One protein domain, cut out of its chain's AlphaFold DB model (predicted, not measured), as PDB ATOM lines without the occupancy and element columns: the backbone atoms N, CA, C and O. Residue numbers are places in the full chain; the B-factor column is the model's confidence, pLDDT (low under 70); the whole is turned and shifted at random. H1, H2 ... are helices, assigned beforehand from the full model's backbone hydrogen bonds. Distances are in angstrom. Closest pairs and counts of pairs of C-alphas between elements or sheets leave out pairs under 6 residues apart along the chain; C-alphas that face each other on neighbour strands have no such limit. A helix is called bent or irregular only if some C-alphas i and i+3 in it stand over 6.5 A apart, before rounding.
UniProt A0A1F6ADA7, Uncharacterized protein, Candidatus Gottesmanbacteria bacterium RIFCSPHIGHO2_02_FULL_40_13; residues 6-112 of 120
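This is residues 6 to 112 of the 120 residues of an uncharacterized protein of Candidatus Gottesmanbacteria bacterium RIFCSPHIGHO2_02_FULL_40_13 (UniProt A0A1F6ADA7). One long straight helix, H3, makes the axis of a rod, with a small helical hairpin, H1 and H2, beside its first part and a second helical hairpin, H4 and H5, folded back along its last part. The two hairpins keep to different ends of H3, and the second is only loosely set beside it. The printed part has 107 residues with five named helices, in the order H1, H2, H3, H4, H5, and no named strand; the class is all helix. The whole is extended, with a radius of gyration of the C-alphas of 20.6 A and spans of 64 by 22 by 20 A.

Begin with H1, residues 6 to 11, and H2, residues 16 to 28, a helical hairpin. They touch, closest at the C-alphas of Lys 6 and Ile 23, 5.9 A apart, and run opposite ways at a shallow tilt of 19 degrees. Next comes H3, residues 31 to 70, which touches H1 with residues 38 to 41 alone. H1 and H3 only just touch, with 3 pairs of C-alphas within 8 A; the closest are those of Ile 9 and Cys 41, 6.6 A apart. H2 and H3 are close but not clearly touching, with the C-alphas of Leu 26 and Arg 34 closest at 7.0 A. Farther on, H4, residues 76 to 92, and H5, residues 95 to 111, form the other helical hairpin. They touch at a shallow tilt of 22 degrees, opposite ways; the closest C-alphas are those of Glu 90 and Ile 98, 5.5 A apart, and H4 touches H5 with residues 86 to 91 alone. H3 and H5 are close but not clearly touching: the C-alphas of Lys 55 and Glu 97 are closest, at 6.9 A. H3 and H4 are near each other. H1 and H2 are both apart from H4 and H5. In H3 every O i to N i+4 pair is within hydrogen-bond range; the counts are 1 of 2 in H1, 7 of 9 in H2, and 12 of 13 in both H4 and H5.

Find C-alpha 6 at (24.727, 74.657, 5.016), where H1 begins. H2 covers 19.5 A and is irregular: its C-alphas 24 and 27 are 7.6 A apart. H3 runs 57.8 A from C-alpha 31 at (13.864, 65.409, 3.597). H4 is 25.0 A long, and H5, 24.4 A, ends at C-alpha 111 at (21.943, 111.123, 38.004).

The C-alphas of Ser 28 and Ser 75, the two farthest apart, are 64.6 A apart. The printed part has no cut, and its four links between helices are tight. Look at the B-factor column: the mean pLDDT of the printed part is 71.6, and 63 residues are under 70, among them residues 46 to 74 and 78 to 105.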
ATOM      1  N   LYS A   6      23.399  74.542   4.374       86.50
ATOM      2  CA  LYS A   6      24.727  74.657   5.016       86.50
ATOM      3  C   LYS A   6      25.093  76.116   5.279       86.50
ATOM      4  O   LYS A   6      25.702  76.420   6.304       86.50
ATOM      5  N   LYS A   7      24.730  77.034   4.374       85.81
ATOM      6  CA  LYS A   7      24.911  78.479   4.600       85.81
ATOM      7  C   LYS A   7      23.975  78.993   5.687       85.81
ATOM      8  O   LYS A   7      24.425  79.790   6.505       85.81
ATOM      9  N   LEU A   8      22.733  78.508   5.729       81.62
ATOM     10  CA  LEU A   8      21.779  78.866   6.778       81.62
ATOM     11  C   LEU A   8      22.312  78.458   8.164       81.62
ATOM     12  O   LEU A   8      22.486  79.317   9.020       81.62
ATOM     13  N   ILE A   9      22.726  77.200   8.347       85.00
ATOM     14  CA  ILE A   9      23.282  76.694   9.620       85.00
ATOM     15  C   ILE A   9      24.462  77.538  10.131       85.00
ATOM     16  O   ILE A   9      24.626  77.725  11.337       85.00
ATOM     17  N   ARG A  10      25.299  78.074   9.230       84.06
ATOM     18  CA  ARG A  10      26.445  78.917   9.618       84.06
ATOM     19  C   ARG A  10      26.020  80.220  10.290       84.06
ATOM     20  O   ARG A  10      26.723  80.660  11.203       84.06
ATOM     21  N   VAL A  11      24.908  80.814   9.855       79.56
ATOM     22  CA  VAL A  11      24.405  82.091  10.389       79.56
ATOM     23  C   VAL A  11      23.460  81.914  11.580       79.56
ATOM     24  O   VAL A  11      23.326  82.845  12.369       79.56
ATOM     25  N   CYS A  12      22.872  80.728  11.761       81.00
ATOM     26  CA  CYS A  12      22.064  80.399  12.939       81.00
ATOM     27  C   CYS A  12      22.900  80.432  14.227       81.00
ATOM     28  O   CYS A  12      24.118  80.228  14.217       81.00
ATOM     29  N   ASP A  13      22.254  80.682  15.358       78.62
ATOM     30  CA  ASP A  13      22.857  80.752  16.692       78.62
ATOM     31  C   ASP A  13      22.969  79.392  17.368       78.62
ATOM     32  O   ASP A  13      22.462  79.147  18.458       78.62
ATOM     33  N   PHE A  14      23.634  78.476  16.685       85.00
ATOM     34  CA  PHE A  14      24.042  77.212  17.275       85.00
ATOM     35  C   PHE A  14      25.465  77.320  17.817       85.00
ATOM     36  O   PHE A  14      26.286  78.082  17.289       85.00
ATOM     37  N   THR A  15      25.793  76.509  18.823       88.06
ATOM     38  CA  THR A  15      27.187  76.380  19.258       88.06
ATOM     39  C   THR A  15      28.050  75.848  18.105       88.06
ATOM     40  O   THR A  15      27.535  75.190  17.190       88.06
ATOM     41  N   PRO A  16      29.372  76.092  18.107       89.75
ATOM     42  CA  PRO A  16      30.266  75.549  17.085       89.75
ATOM     43  C   PRO A  16      30.124  74.029  16.893       89.75
ATOM     44  O   PRO A  16      30.134  73.541  15.762       89.75
ATOM     45  N   GLU A  17      29.920  73.284  17.980       91.75
ATOM     46  CA  GLU A  17      29.740  71.830  17.981       91.75
ATOM     47  C   GLU A  17      28.426  71.424  17.312       91.75
ATOM     48  O   GLU A  17      28.405  70.502  16.495       91.75
ATOM     49  N   GLN A  18      27.333  72.131  17.612       90.06
ATOM     50  CA  GLN A  18      26.034  71.912  16.978       90.06
ATOM     51  C   GLN A  18      26.093  72.224  15.477       90.06
ATOM     52  O   GLN A  18      25.650  71.408  14.669       90.06
ATOM     53  N   LYS A  19      26.711  73.349  15.083       91.38
ATOM     54  CA  LYS A  19      26.915  73.707  13.666       91.38
ATOM     55  C   LYS A  19      27.681  72.625  12.927       91.38
ATOM     56  O   LYS A  19      27.268  72.211  11.846       91.38
ATOM     57  N   LYS A  20      28.778  72.154  13.523       92.56
ATOM     58  CA  LYS A  20      29.587  71.071  12.967       92.56
ATOM     59  C   LYS A  20      28.753  69.802  12.798       92.56
ATOM     60  O   LYS A  20      28.696  69.261  11.701       92.56
ATOM     61  N   LYS A  21      28.024  69.385  13.839       92.75
ATOM     62  CA  LYS A  21      27.159  68.199  13.794       92.75
ATOM     63  C   LYS A  21      26.100  68.298  12.694       92.75
ATOM     64  O   LYS A  21      25.908  67.327  11.967       92.75
ATOM     65  N   PHE A  22      25.434  69.441  12.547       91.38
ATOM     66  CA  PHE A  22      24.435  69.626  11.497       91.38
ATOM     67  C   PHE A  22      25.055  69.624  10.099       91.38
ATOM     68  O   PHE A  22      24.532  68.949   9.222       91.38
ATOM     69  N   ILE A  23      26.174  70.323   9.884       91.38
ATOM     70  CA  ILE A  23      26.835  70.394   8.571       91.38
ATOM     71  C   ILE A  23      27.371  69.024   8.139       91.38
ATOM     72  O   ILE A  23      27.174  68.646   6.984       91.38
ATOM     73  N   ASP A  24      28.011  68.294   9.055       93.38
ATOM     74  CA  ASP A  24      28.639  66.997   8.776       93.38
ATOM     75  C   ASP A  24      27.600  65.911   8.442       93.38
ATOM     76  O   ASP A  24      27.891  64.997   7.674       93.38
ATOM     77  N   ASN A  25      26.379  66.020   8.979       91.88
ATOM     78  CA  ASN A  25      25.305  65.036   8.780       91.88
ATOM     79  C   ASN A  25      24.192  65.513   7.832       91.88
ATOM     80  O   ASN A  25      23.244  64.781   7.572       91.88
ATOM     81  N   LEU A  26      24.278  66.727   7.287       88.25
ATOM     82  CA  LEU A  26      23.164  67.315   6.540       88.25
ATOM     83  C   LEU A  26      22.758  66.492   5.314       88.25
ATOM     84  O   LEU A  26      21.577  66.350   4.995       88.25
ATOM     85  N   ASP A  27      23.760  65.947   4.627       87.94
ATOM     86  CA  ASP A  27      23.559  65.189   3.399       87.94
ATOM     87  C   ASP A  27      22.949  63.805   3.688       87.94
ATOM     88  O   ASP A  27      22.279  63.249   2.818       87.94
ATOM     89  N   SER A  28      23.101  63.281   4.913       92.00
ATOM     90  CA  SER A  28      22.505  62.011   5.347       92.00
ATOM     91  C   SER A  28      21.102  62.159   5.939       92.00
ATOM     92  O   SER A  28      20.416  61.153   6.118       92.00
ATOM     93  N   PHE A  29      20.643  63.383   6.214       88.00
ATOM     94  CA  PHE A  29      19.292  63.602   6.723       88.00
ATOM     95  C   PHE A  29      18.223  63.324   5.662       88.00
ATOM     96  O   PHE A  29      18.391  63.744   4.505       88.00
ATOM     97  N   PRO A  30      17.108  62.675   6.052       90.75
ATOM     98  CA  PRO A  30      15.938  62.565   5.198       90.75
ATOM     99  C   PRO A  30      15.329  63.959   4.952       90.75
ATOM    100  O   PRO A  30      15.636  64.903   5.691       90.75
ATOM    101  N   PRO A  31      14.485  64.124   3.919       86.88
ATOM    102  CA  PRO A  31      13.864  65.409   3.597       86.88
ATOM    103  C   PRO A  31      13.191  66.087   4.796       86.88
ATOM    104  O   PRO A  31      13.375  67.285   4.989       86.88
ATOM    105  N   GLU A  32      12.495  65.323   5.636       85.38
ATOM    106  CA  GLU A  32      11.816  65.810   6.839       85.38
ATOM    107  C   GLU A  32      12.819  66.386   7.845       85.38
ATOM    108  O   GLU A  32      12.658  67.511   8.306       85.38
ATOM    109  N   GLY A  33      13.930  65.686   8.094       85.12
ATOM    110  CA  GLY A  33      14.984  66.172   8.988       85.12
ATOM    111  C   GLY A  33      15.687  67.428   8.461       85.12
ATOM    112  O   GLY A  33      16.137  68.269   9.237       85.12
ATOM    113  N   ARG A  34      15.762  67.611   7.136       85.06
ATOM    114  CA  ARG A  34      16.287  68.855   6.543       85.06
ATOM    115  C   ARG A  34      15.318  70.026   6.721       85.06
ATOM    116  O   ARG A  34      15.786  71.148   6.907       85.06
ATOM    117  N   LEU A  35      14.009  69.771   6.672       83.69
ATOM    118  CA  LEU A  35      12.976  70.770   6.964       83.69
ATOM    119  C   LEU A  35      12.986  71.164   8.445       83.69
ATOM    120  O   LEU A  35      12.974  72.349   8.748       83.69
ATOM    121  N   GLU A  36      13.143  70.210   9.361       86.12
ATOM    122  CA  GLU A  36      13.261  70.516  10.794       86.12
ATOM    123  C   GLU A  36      14.473  71.410  11.101       86.12
ATOM    124  O   GLU A  36      14.370  72.376  11.853       86.12
ATOM    125  N   VAL A  37      15.632  71.139  10.485       84.88
ATOM    126  CA  VAL A  37      16.826  71.995  10.642       84.88
ATOM    127  C   VAL A  37      16.594  73.388  10.061       84.88
ATOM    128  O   VAL A  37      17.099  74.372  10.605       84.88
ATOM    129  N   TRP A  38      15.853  73.481   8.957       84.69
ATOM    130  CA  TRP A  38      15.462  74.752   8.360       84.69
ATOM    131  C   TRP A  38      14.581  75.570   9.312       84.69
ATOM    132  O   TRP A  38      14.907  76.727   9.584       84.69
ATOM    133  N   ASP A  39      13.531  74.961   9.863       81.69
ATOM    134  CA  ASP A  39      12.597  75.614  10.783       81.69
ATOM    135  C   ASP A  39      13.300  76.061  12.070       81.69
ATOM    136  O   ASP A  39      13.208  77.228  12.450       81.69
ATOM    137  N   LEU A  40      14.128  75.190  12.659       85.06
ATOM    138  CA  LEU A  40      14.944  75.509  13.836       85.06
ATOM    139  C   LEU A  40      15.847  76.731  13.591       85.06
ATOM    140  O   LEU A  40      16.025  77.595  14.450       85.06
ATOM    141  N   CYS A  41      16.433  76.811  12.397       80.06
ATOM    142  CA  CYS A  41      17.255  77.939  11.988       80.06
ATOM    143  C   CYS A  41      16.448  79.231  11.814       80.06
ATOM    144  O   CYS A  41      16.928  80.303  12.191       80.06
ATOM    145  N   LEU A  42      15.243  79.150  11.247       76.94
ATOM    146  CA  LEU A  42      14.366  80.307  11.085       76.94
ATOM    147  C   LEU A  42      13.886  80.852  12.428       76.94
ATOM    148  O   LEU A  42      13.977  82.058  12.639       76.94
ATOM    149  N   GLU A  43      13.438  79.990  13.340       75.81
ATOM    150  CA  GLU A  43      13.010  80.392  14.686       75.81
ATOM    151  C   GLU A  43      14.138  81.097  15.438       75.81
ATOM    152  O   GLU A  43      13.948  82.159  16.033       75.81
ATOM    153  N   ASN A  44      15.346  80.546  15.346       78.50
ATOM    154  CA  ASN A  44      16.516  81.114  15.986       78.50
ATOM    155  C   ASN A  44      16.887  82.504  15.433       78.50
ATOM    156  O   ASN A  44      17.176  83.433  16.192       78.50
ATOM    157  N   LEU A  45      16.861  82.662  14.108       72.81
ATOM    158  CA  LEU A  45      17.144  83.943  13.461       72.81
ATOM    159  C   LEU A  45      16.038  84.970  13.725       72.81
ATOM    160  O   LEU A  45      16.350  86.140  13.943       72.81
ATOM    161  N   LEU A  46      14.773  84.546  13.737       69.81
ATOM    162  CA  LEU A  46      13.636  85.400  14.070       69.81
ATOM    163  C   LEU A  46      13.774  85.942  15.494       69.81
ATOM    164  O   LEU A  46      13.722  87.154  15.685       69.81
ATOM    165  N   TRP A  47      14.061  85.071  16.461       68.12
ATOM    166  CA  TRP A  47      14.298  85.460  17.851       68.12
ATOM    167  C   TRP A  47      15.430  86.488  17.983       68.12
ATOM    168  O   TRP A  47      15.286  87.495  18.676       68.12
ATOM    169  N   LYS A  48      16.539  86.290  17.258       64.62
ATOM    170  CA  LYS A  48      17.643  87.262  17.217       64.62
ATOM    171  C   LYS A  48      17.229  88.609  16.642       64.62
ATOM    172  O   LYS A  48      17.640  89.640  17.168       64.62
ATOM    173  N   VAL A  49      16.452  88.609  15.561       65.75
ATOM    174  CA  VAL A  49      15.947  89.844  14.950       65.75
ATOM    175  C   VAL A  49      15.005  90.563  15.909       65.75
ATOM    176  O   VAL A  49      15.142  91.769  16.075       65.75
ATOM    177  N   GLU A  50      14.101  89.850  16.577       65.19
ATOM    178  CA  GLU A  50      13.201  90.429  17.580       65.19
ATOM    179  C   GLU A  50      13.972  91.080  18.728       65.19
ATOM    180  O   GLU A  50      13.675  92.216  19.093       65.19
ATOM    181  N   ILE A  51      14.996  90.400  19.252       66.69
ATOM    182  CA  ILE A  51      15.864  90.949  20.299       66.69
ATOM    183  C   ILE A  51      16.630  92.166  19.802       66.69
ATOM    184  O   ILE A  51      16.690  93.172  20.492       66.69
ATOM    185  N   GLU A  52      17.225  92.112  18.614       62.50
ATOM    186  CA  GLU A  52      17.990  93.240  18.082       62.50
ATOM    187  C   GLU A  52      17.088  94.453  17.794       62.50
ATOM    188  O   GLU A  52      17.474  95.594  18.045       62.50
ATOM    189  N   VAL A  53      15.866  94.224  17.303       58.94
ATOM    190  CA  VAL A  53      14.858  95.270  17.088       58.94
ATOM    191  C   VAL A  53      14.412  95.873  18.417       58.94
ATOM    192  O   VAL A  53      14.380  97.095  18.538       58.94
ATOM    193  N   SER A  54      14.121  95.041  19.416       66.38
ATOM    194  CA  SER A  54      13.775  95.472  20.774       66.38
ATOM    195  C   SER A  54      14.922  96.259  21.422       66.38
ATOM    196  O   SER A  54      14.716  97.387  21.867       66.38
ATOM    197  N   LYS A  55      16.162  95.753  21.362       65.50
ATOM    198  CA  LYS A  55      17.377  96.448  21.825       65.50
ATOM    199  C   LYS A  55      17.530  97.812  21.164       65.50
ATOM    200  O   LYS A  55      17.647  98.807  21.868       65.50
ATOM    201  N   ARG A  56      17.461  97.898  19.831       62.34
ATOM    202  CA  ARG A  56      17.577  99.177  19.104       62.34
ATOM    203  C   ARG A  56      16.434 100.134  19.399       62.34
ATOM    204  O   ARG A  56      16.656 101.341  19.460       62.34
ATOM    205  N   PHE A  57      15.218  99.620  19.560       65.62
ATOM    206  CA  PHE A  57      14.071 100.425  19.956       65.62
ATOM    207  C   PHE A  57      14.291 101.013  21.352       65.62
ATOM    208  O   PHE A  57      14.193 102.228  21.522       65.62
ATOM    209  N   HIS A  58      14.691 100.187  22.320       64.50
ATOM    210  CA  HIS A  58      15.021 100.625  23.672       64.50
ATOM    211  C   HIS A  58      16.190 101.612  23.685       64.50
ATOM    212  O   HIS A  58      16.054 102.685  24.259       64.50
ATOM    213  N   GLU A  59      17.300 101.324  23.006       62.78
ATOM    214  CA  GLU A  59      18.435 102.243  22.871       62.78
ATOM    215  C   GLU A  59      18.026 103.565  22.216       62.78
ATOM    216  O   GLU A  59      18.445 104.628  22.665       62.78
ATOM    217  N   GLY A  60      17.187 103.531  21.180       64.06
ATOM    218  CA  GLY A  60      16.672 104.724  20.510       64.06
ATOM    219  C   GLY A  60      15.815 105.586  21.437       64.06
ATOM    220  O   GLY A  60      16.025 106.800  21.521       64.06
ATOM    221  N   VAL A  61      14.894 104.963  22.178       64.81
ATOM    222  CA  VAL A  61      14.074 105.629  23.200       64.81
ATOM    223  C   VAL A  61      14.967 106.204  24.301       64.81
ATOM    224  O   VAL A  61      14.859 107.386  24.626       64.81
ATOM    225  N   LEU A  62      15.905 105.414  24.822       64.75
ATOM    226  CA  LEU A  62      16.839 105.809  25.876       64.75
ATOM    227  C   LEU A  62      17.741 106.967  25.453       64.75
ATOM    228  O   LEU A  62      17.868 107.944  26.185       64.75
ATOM    229  N   ASN A  63      18.318 106.911  24.256       64.88
ATOM    230  CA  ASN A  63      19.151 107.980  23.709       64.88
ATOM    231  C   ASN A  63      18.337 109.256  23.469       64.88
ATOM    232  O   ASN A  63      18.810 110.354  23.764       64.88
ATOM    233  N   GLY A  64      17.096 109.129  22.986       65.56
ATOM    234  CA  GLY A  64      16.170 110.256  22.858       65.56
ATOM    235  C   GLY A  64      15.845 110.898  24.208       65.56
ATOM    236  O   GLY A  64      15.765 112.125  24.316       65.56
ATOM    237  N   VAL A  65      15.724 110.080  25.254       64.62
ATOM    238  CA  VAL A  65      15.504 110.533  26.628       64.62
ATOM    239  C   VAL A  65      16.740 111.209  27.206       64.62
ATOM    240  O   VAL A  65      16.635 112.336  27.675       64.62
ATOM    241  N   ILE A  66      17.922 110.610  27.104       63.50
ATOM    242  CA  ILE A  66      19.165 111.229  27.582       63.50
ATOM    243  C   ILE A  66      19.389 112.578  26.890       63.50
ATOM    244  O   ILE A  66      19.613 113.581  27.561       63.50
ATOM    245  N   LYS A  67      19.226 112.640  25.564       63.12
ATOM    246  CA  LYS A  67      19.439 113.868  24.790       63.12
ATOM    247  C   LYS A  67      18.510 115.011  25.217       63.12
ATOM    248  O   LYS A  67      18.958 116.142  25.362       63.12
ATOM    249  N   LYS A  68      17.226 114.727  25.440       64.69
ATOM    250  CA  LYS A  68      16.262 115.728  25.934       64.69
ATOM    251  C   LYS A  68      16.482 116.077  27.415       64.69
ATOM    252  O   LYS A  68      16.220 117.205  27.819       64.69
ATOM    253  N   GLN A  69      16.993 115.147  28.227       63.03
ATOM    254  CA  GLN A  69      17.375 115.426  29.614       63.03
ATOM    255  C   GLN A  69      18.596 116.345  29.699       63.03
ATOM    256  O   GLN A  69      18.573 117.275  30.502       63.03
ATOM    257  N   ASP A  70      19.630 116.113  28.886       62.97
ATOM    258  CA  ASP A  70      20.841 116.947  28.845       62.97
ATOM    259  C   ASP A  70      20.525 118.380  28.384       62.97
ATOM    260  O   ASP A  70      21.129 119.337  28.863       62.97
ATOM    261  N   ASN A  71      19.504 118.541  27.538       65.75
ATOM    262  CA  ASN A  71      18.955 119.847  27.164       65.75
ATOM    263  C   ASN A  71      18.057 120.481  28.247       65.75
ATOM    264  O   ASN A  71      17.613 121.614  28.095       65.75
ATOM    265  N   ASN A  72      17.790 119.761  29.343       65.06
ATOM    266  CA  ASN A  72      16.862 120.130  30.412       65.06
ATOM    267  C   ASN A  72      15.413 120.363  29.928       65.06
ATOM    268  O   ASN A  72      14.650 121.079  30.575       65.06
ATOM    269  N   ASP A  73      15.022 119.712  28.826       60.00
ATOM    270  CA  ASP A  73      13.730 119.897  28.147       60.00
ATOM    271  C   ASP A  73      12.562 119.175  28.842       60.00
ATOM    272  O   ASP A  73      11.417 119.306  28.417       60.00
ATOM    273  N   TYR A  74      12.821 118.397  29.900       64.88
ATOM    274  CA  TYR A  74      11.781 117.638  30.597       64.88
ATOM    275  C   TYR A  74      11.278 118.314  31.870       64.88
ATOM    276  O   TYR A  74      12.022 118.517  32.842       64.88
ATOM    277  N   SER A  75       9.966 118.522  31.912       72.69
ATOM    278  CA  SER A  75       9.209 118.822  33.122       72.69
ATOM    279  C   SER A  75       9.253 117.660  34.126       72.69
ATOM    280  O   SER A  75       9.617 116.523  33.816       72.69
ATOM    281  N   LYS A  76       8.866 117.935  35.378       69.56
ATOM    282  CA  LYS A  76       8.820 116.923  36.446       69.56
ATOM    283  C   LYS A  76       7.872 115.761  36.113       69.56
ATOM    284  O   LYS A  76       8.217 114.616  36.376       69.56
ATOM    285  N   LEU A  77       6.727 116.052  35.492       70.00
ATOM    286  CA  LEU A  77       5.740 115.047  35.093       70.00
ATOM    287  C   LEU A  77       6.287 114.119  34.000       70.00
ATOM    288  O   LEU A  77       6.130 112.907  34.092       70.00
ATOM    289  N   GLU A  78       6.988 114.665  33.005       65.50
ATOM    290  CA  GLU A  78       7.609 113.860  31.943       65.50
ATOM    291  C   GLU A  78       8.708 112.946  32.495       65.50
ATOM    292  O   GLU A  78       8.813 111.795  32.085       65.50
ATOM    293  N   LYS A  79       9.478 113.414  33.486       64.81
ATOM    294  CA  LYS A  79      10.485 112.597  34.186       64.81
ATOM    295  C   LYS A  79       9.877 111.420  34.953       64.81
ATOM    296  O   LYS A  79      10.503 110.361  35.008       64.81
ATOM    297  N   ASP A  80       8.699 111.601  35.547       64.62
ATOM    298  CA  ASP A  80       8.002 110.550  36.297       64.62
ATOM    299  C   ASP A  80       7.313 109.544  35.351       64.62
ATOM    300  O   ASP A  80       7.400 108.339  35.579       64.62
ATOM    301  N   VAL A  81       6.732 110.006  34.235       67.00
ATOM    302  CA  VAL A  81       6.182 109.132  33.177       67.00
ATOM    303  C   VAL A  81       7.279 108.299  32.511       67.00
ATOM    304  O   VAL A  81       7.088 107.114  32.254       67.00
ATOM    305  N   LEU A  82       8.453 108.887  32.264       65.75
ATOM    306  CA  LEU A  82       9.606 108.163  31.727       65.75
ATOM    307  C   LEU A  82      10.082 107.057  32.668       65.75
ATOM    308  O   LEU A  82      10.398 105.962  32.212       65.75
ATOM    309  N   LEU A  83      10.104 107.321  33.976       66.44
ATOM    310  CA  LEU A  83      10.459 106.311  34.969       66.44
ATOM    311  C   LEU A  83       9.465 105.138  34.960       66.44
ATOM    312  O   LEU A  83       9.903 103.993  34.968       66.44
ATOM    313  N   ASP A  84       8.160 105.412  34.875       64.00
ATOM    314  CA  ASP A  84       7.118 104.375  34.798       64.00
ATOM    315  C   ASP A  84       7.221 103.536  33.512       64.00
ATOM    316  O   ASP A  84       7.115 102.309  33.550       64.00
ATOM    317  N   LEU A  85       7.508 104.175  32.371       65.06
ATOM    318  CA  LEU A  85       7.730 103.483  31.097       65.06
ATOM    319  C   LEU A  85       8.965 102.576  31.137       65.06
ATOM    320  O   LEU A  85       8.897 101.445  30.660       65.06
ATOM    321  N   PHE A  86      10.073 103.029  31.731       65.06
ATOM    322  CA  PHE A  86      11.267 102.192  31.872       65.06
ATOM    323  C   PHE A  86      11.068 101.038  32.854       65.06
ATOM    324  O   PHE A  86      11.549  99.941  32.593       65.06
ATOM    325  N   THR A  87      10.336 101.251  33.949       62.72
ATOM    326  CA  THR A  87       9.999 100.178  34.895       62.72
ATOM    327  C   THR A  87       9.071  99.135  34.273       62.72
ATOM    328  O   THR A  87       9.236  97.952  34.540       62.72
ATOM    329  N   LYS A  88       8.135  99.526  33.401       59.94
ATOM    330  CA  LYS A  88       7.318  98.566  32.636       59.94
ATOM    331  C   LYS A  88       8.142  97.797  31.605       59.94
ATOM    332  O   LYS A  88       8.001  96.586  31.506       59.94
ATOM    333  N   ALA A  89       9.051  98.475  30.905       58.44
ATOM    334  CA  ALA A  89       9.958  97.821  29.964       58.44
ATOM    335  C   ALA A  89      10.899  96.808  30.653       58.44
ATOM    336  O   ALA A  89      11.209  95.781  30.066       58.44
ATOM    337  N   GLU A  90      11.313  97.054  31.904       54.78
ATOM    338  CA  GLU A  90      12.084  96.096  32.721       54.78
ATOM    339  C   GLU A  90      11.310  94.792  32.991       54.78
ATOM    340  O   GLU A  90      11.922  93.734  33.105       54.78
ATOM    341  N   VAL A  91       9.975  94.855  33.076       51.38
ATOM    342  CA  VAL A  91       9.104  93.698  33.354       51.38
ATOM    343  C   VAL A  91       8.809  92.875  32.092       51.38
ATOM    344  O   VAL A  91       8.657  91.659  32.192       51.38
ATOM    345  N   ASP A  92       8.757  93.515  30.921       51.06
ATOM    346  CA  ASP A  92       8.371  92.865  29.658       51.06
ATOM    347  C   ASP A  92       9.562  92.333  28.832       51.06
ATOM    348  O   ASP A  92       9.367  91.561  27.890       51.06
ATOM    349  N   ALA A  93      10.797  92.729  29.153       52.56
ATOM    350  CA  ALA A  93      11.983  92.354  28.386       52.56
ATOM    351  C   ALA A  93      12.597  91.021  28.869       52.56
ATOM    352  O   ALA A  93      12.569  90.708  30.056       52.56
ATOM    353  N   ARG A  94      13.161  90.212  27.958       57.75
ATOM    354  CA  ARG A  94      13.804  88.920  28.305       57.75
ATOM    355  C   ARG A  94      15.148  89.166  29.008       57.75
ATOM    356  O   ARG A  94      15.788  90.174  28.738       57.75
ATOM    357  N   ASP A  95      15.599  88.246  29.865       53.81
ATOM    358  CA  ASP A  95      16.716  88.398  30.829       53.81
ATOM    359  C   ASP A  95      17.956  89.209  30.373       53.81
ATOM    360  O   ASP A  95      18.519  89.970  31.160       53.81
ATOM    361  N   GLU A  96      18.395  89.106  29.113       56.72
ATOM    362  CA  GLU A  96      19.529  89.893  28.590       56.72
ATOM    363  C   GLU A  96      19.210  91.382  28.361       56.72
ATOM    364  O   GLU A  96      20.071  92.249  28.513       56.72
ATOM    365  N   GLU A  97      17.975  91.694  27.982       56.69
ATOM    366  CA  GLU A  97      17.469  93.056  27.807       56.69
ATOM    367  C   GLU A  97      17.203  93.715  29.168       56.69
ATOM    368  O   GLU A  97      17.430  94.918  29.320       56.69
ATOM    369  N   ILE A  98      16.836  92.916  30.180       57.22
ATOM    370  CA  ILE A  98      16.692  93.363  31.573       57.22
ATOM    371  C   ILE A  98      18.015  93.937  32.086       57.22
ATOM    372  O   ILE A  98      18.009  94.997  32.701       57.22
ATOM    373  N   ILE A  99      19.162  93.307  31.794       61.34
ATOM    374  CA  ILE A  99      20.482  93.804  32.233       61.34
ATOM    375  C   ILE A  99      20.756  95.212  31.676       61.34
ATOM    376  O   ILE A  99      21.181  96.100  32.415       61.34
ATOM    377  N   LEU A 100      20.466  95.437  30.391       61.94
ATOM    378  CA  LEU A 100      20.627  96.738  29.732       61.94
ATOM    379  C   LEU A 100      19.681  97.798  30.311       61.94
ATOM    380  O   LEU A 100      20.115  98.913  30.609       61.94
ATOM    381  N   ILE A 101      18.405  97.458  30.509       57.88
ATOM    382  CA  ILE A 101      17.410  98.368  31.097       57.88
ATOM    383  C   ILE A 101      17.780  98.701  32.547       57.88
ATOM    384  O   ILE A 101      17.750  99.872  32.932       57.88
ATOM    385  N   HIS A 102      18.211  97.713  33.330       63.16
ATOM    386  CA  HIS A 102      18.634  97.883  34.717       63.16
ATOM    387  C   HIS A 102      19.858  98.805  34.813       63.16
ATOM    388  O   HIS A 102      19.855  99.751  35.604       63.16
ATOM    389  N   ASP A 103      20.876  98.607  33.971       64.62
ATOM    390  CA  ASP A 103      22.066  99.464  33.941       64.62
ATOM    391  C   ASP A 103      21.726 100.924  33.627       64.62
ATOM    392  O   ASP A 103      22.321 101.853  34.190       64.62
ATOM    393  N   VAL A 104      20.750 101.157  32.750       64.31
ATOM    394  CA  VAL A 104      20.338 102.516  32.400       64.31
ATOM    395  C   VAL A 104      19.417 103.128  33.456       64.31
ATOM    396  O   VAL A 104      19.621 104.288  33.827       64.31
ATOM    397  N   LEU A 105      18.490 102.359  34.032       63.28
ATOM    398  CA  LEU A 105      17.689 102.775  35.188       63.28
ATOM    399  C   LEU A 105      18.572 103.155  36.375       63.28
ATOM    400  O   LEU A 105      18.317 104.160  37.040       63.28
ATOM    401  N   LYS A 106      19.636 102.389  36.622       71.31
ATOM    402  CA  LYS A 106      20.627 102.682  37.655       71.31
ATOM    403  C   LYS A 106      21.327 104.012  37.380       71.31
ATOM    404  O   LYS A 106      21.285 104.900  38.226       71.31
ATOM    405  N   LYS A 107      21.851 104.217  36.165       66.69
ATOM    406  CA  LYS A 107      22.457 105.499  35.754       66.69
ATOM    407  C   LYS A 107      21.483 106.674  35.875       66.69
ATOM    408  O   LYS A 107      21.898 107.765  36.258       66.69
ATOM    409  N   TYR A 108      20.202 106.477  35.564       60.94
ATOM    410  CA  TYR A 108      19.176 107.511  35.713       60.94
ATOM    411  C   TYR A 108      18.899 107.842  37.186       60.94
ATOM    412  O   TYR A 108      18.867 109.017  37.554       60.94
ATOM    413  N   LYS A 109      18.752 106.822  38.044       65.50
ATOM    414  CA  LYS A 109      18.579 106.991  39.496       65.50
ATOM    415  C   LYS A 109      19.781 107.703  40.121       65.50
ATOM    416  O   LYS A 109      19.583 108.625  40.908       65.50
ATOM    417  N   ASP A 110      20.993 107.348  39.706       71.06
ATOM    418  CA  ASP A 110      22.240 107.938  40.205       71.06
ATOM    419  C   ASP A 110      22.443 109.392  39.731       71.06
ATOM    420  O   ASP A 110      23.037 110.202  40.443       71.06
ATOM    421  N   LYS A 111      21.919 109.752  38.550       60.12
ATOM    422  CA  LYS A 111      21.943 111.123  38.004       60.12
ATOM    423  C   LYS A 111      20.806 112.017  38.508       60.12
ATOM    424  O   LYS A 111      20.825 113.218  38.230       60.12
ATOM    425  N   LYS A 112      19.806 111.484  39.219       48.78
ATOM    426  CA  LYS A 112      18.735 112.308  39.793       48.78
ATOM    427  C   LYS A 112      19.369 113.170  40.899       48.78
ATOM    428  O   LYS A 112      19.914 112.608  41.849       48.78
TER     429      LYS A 112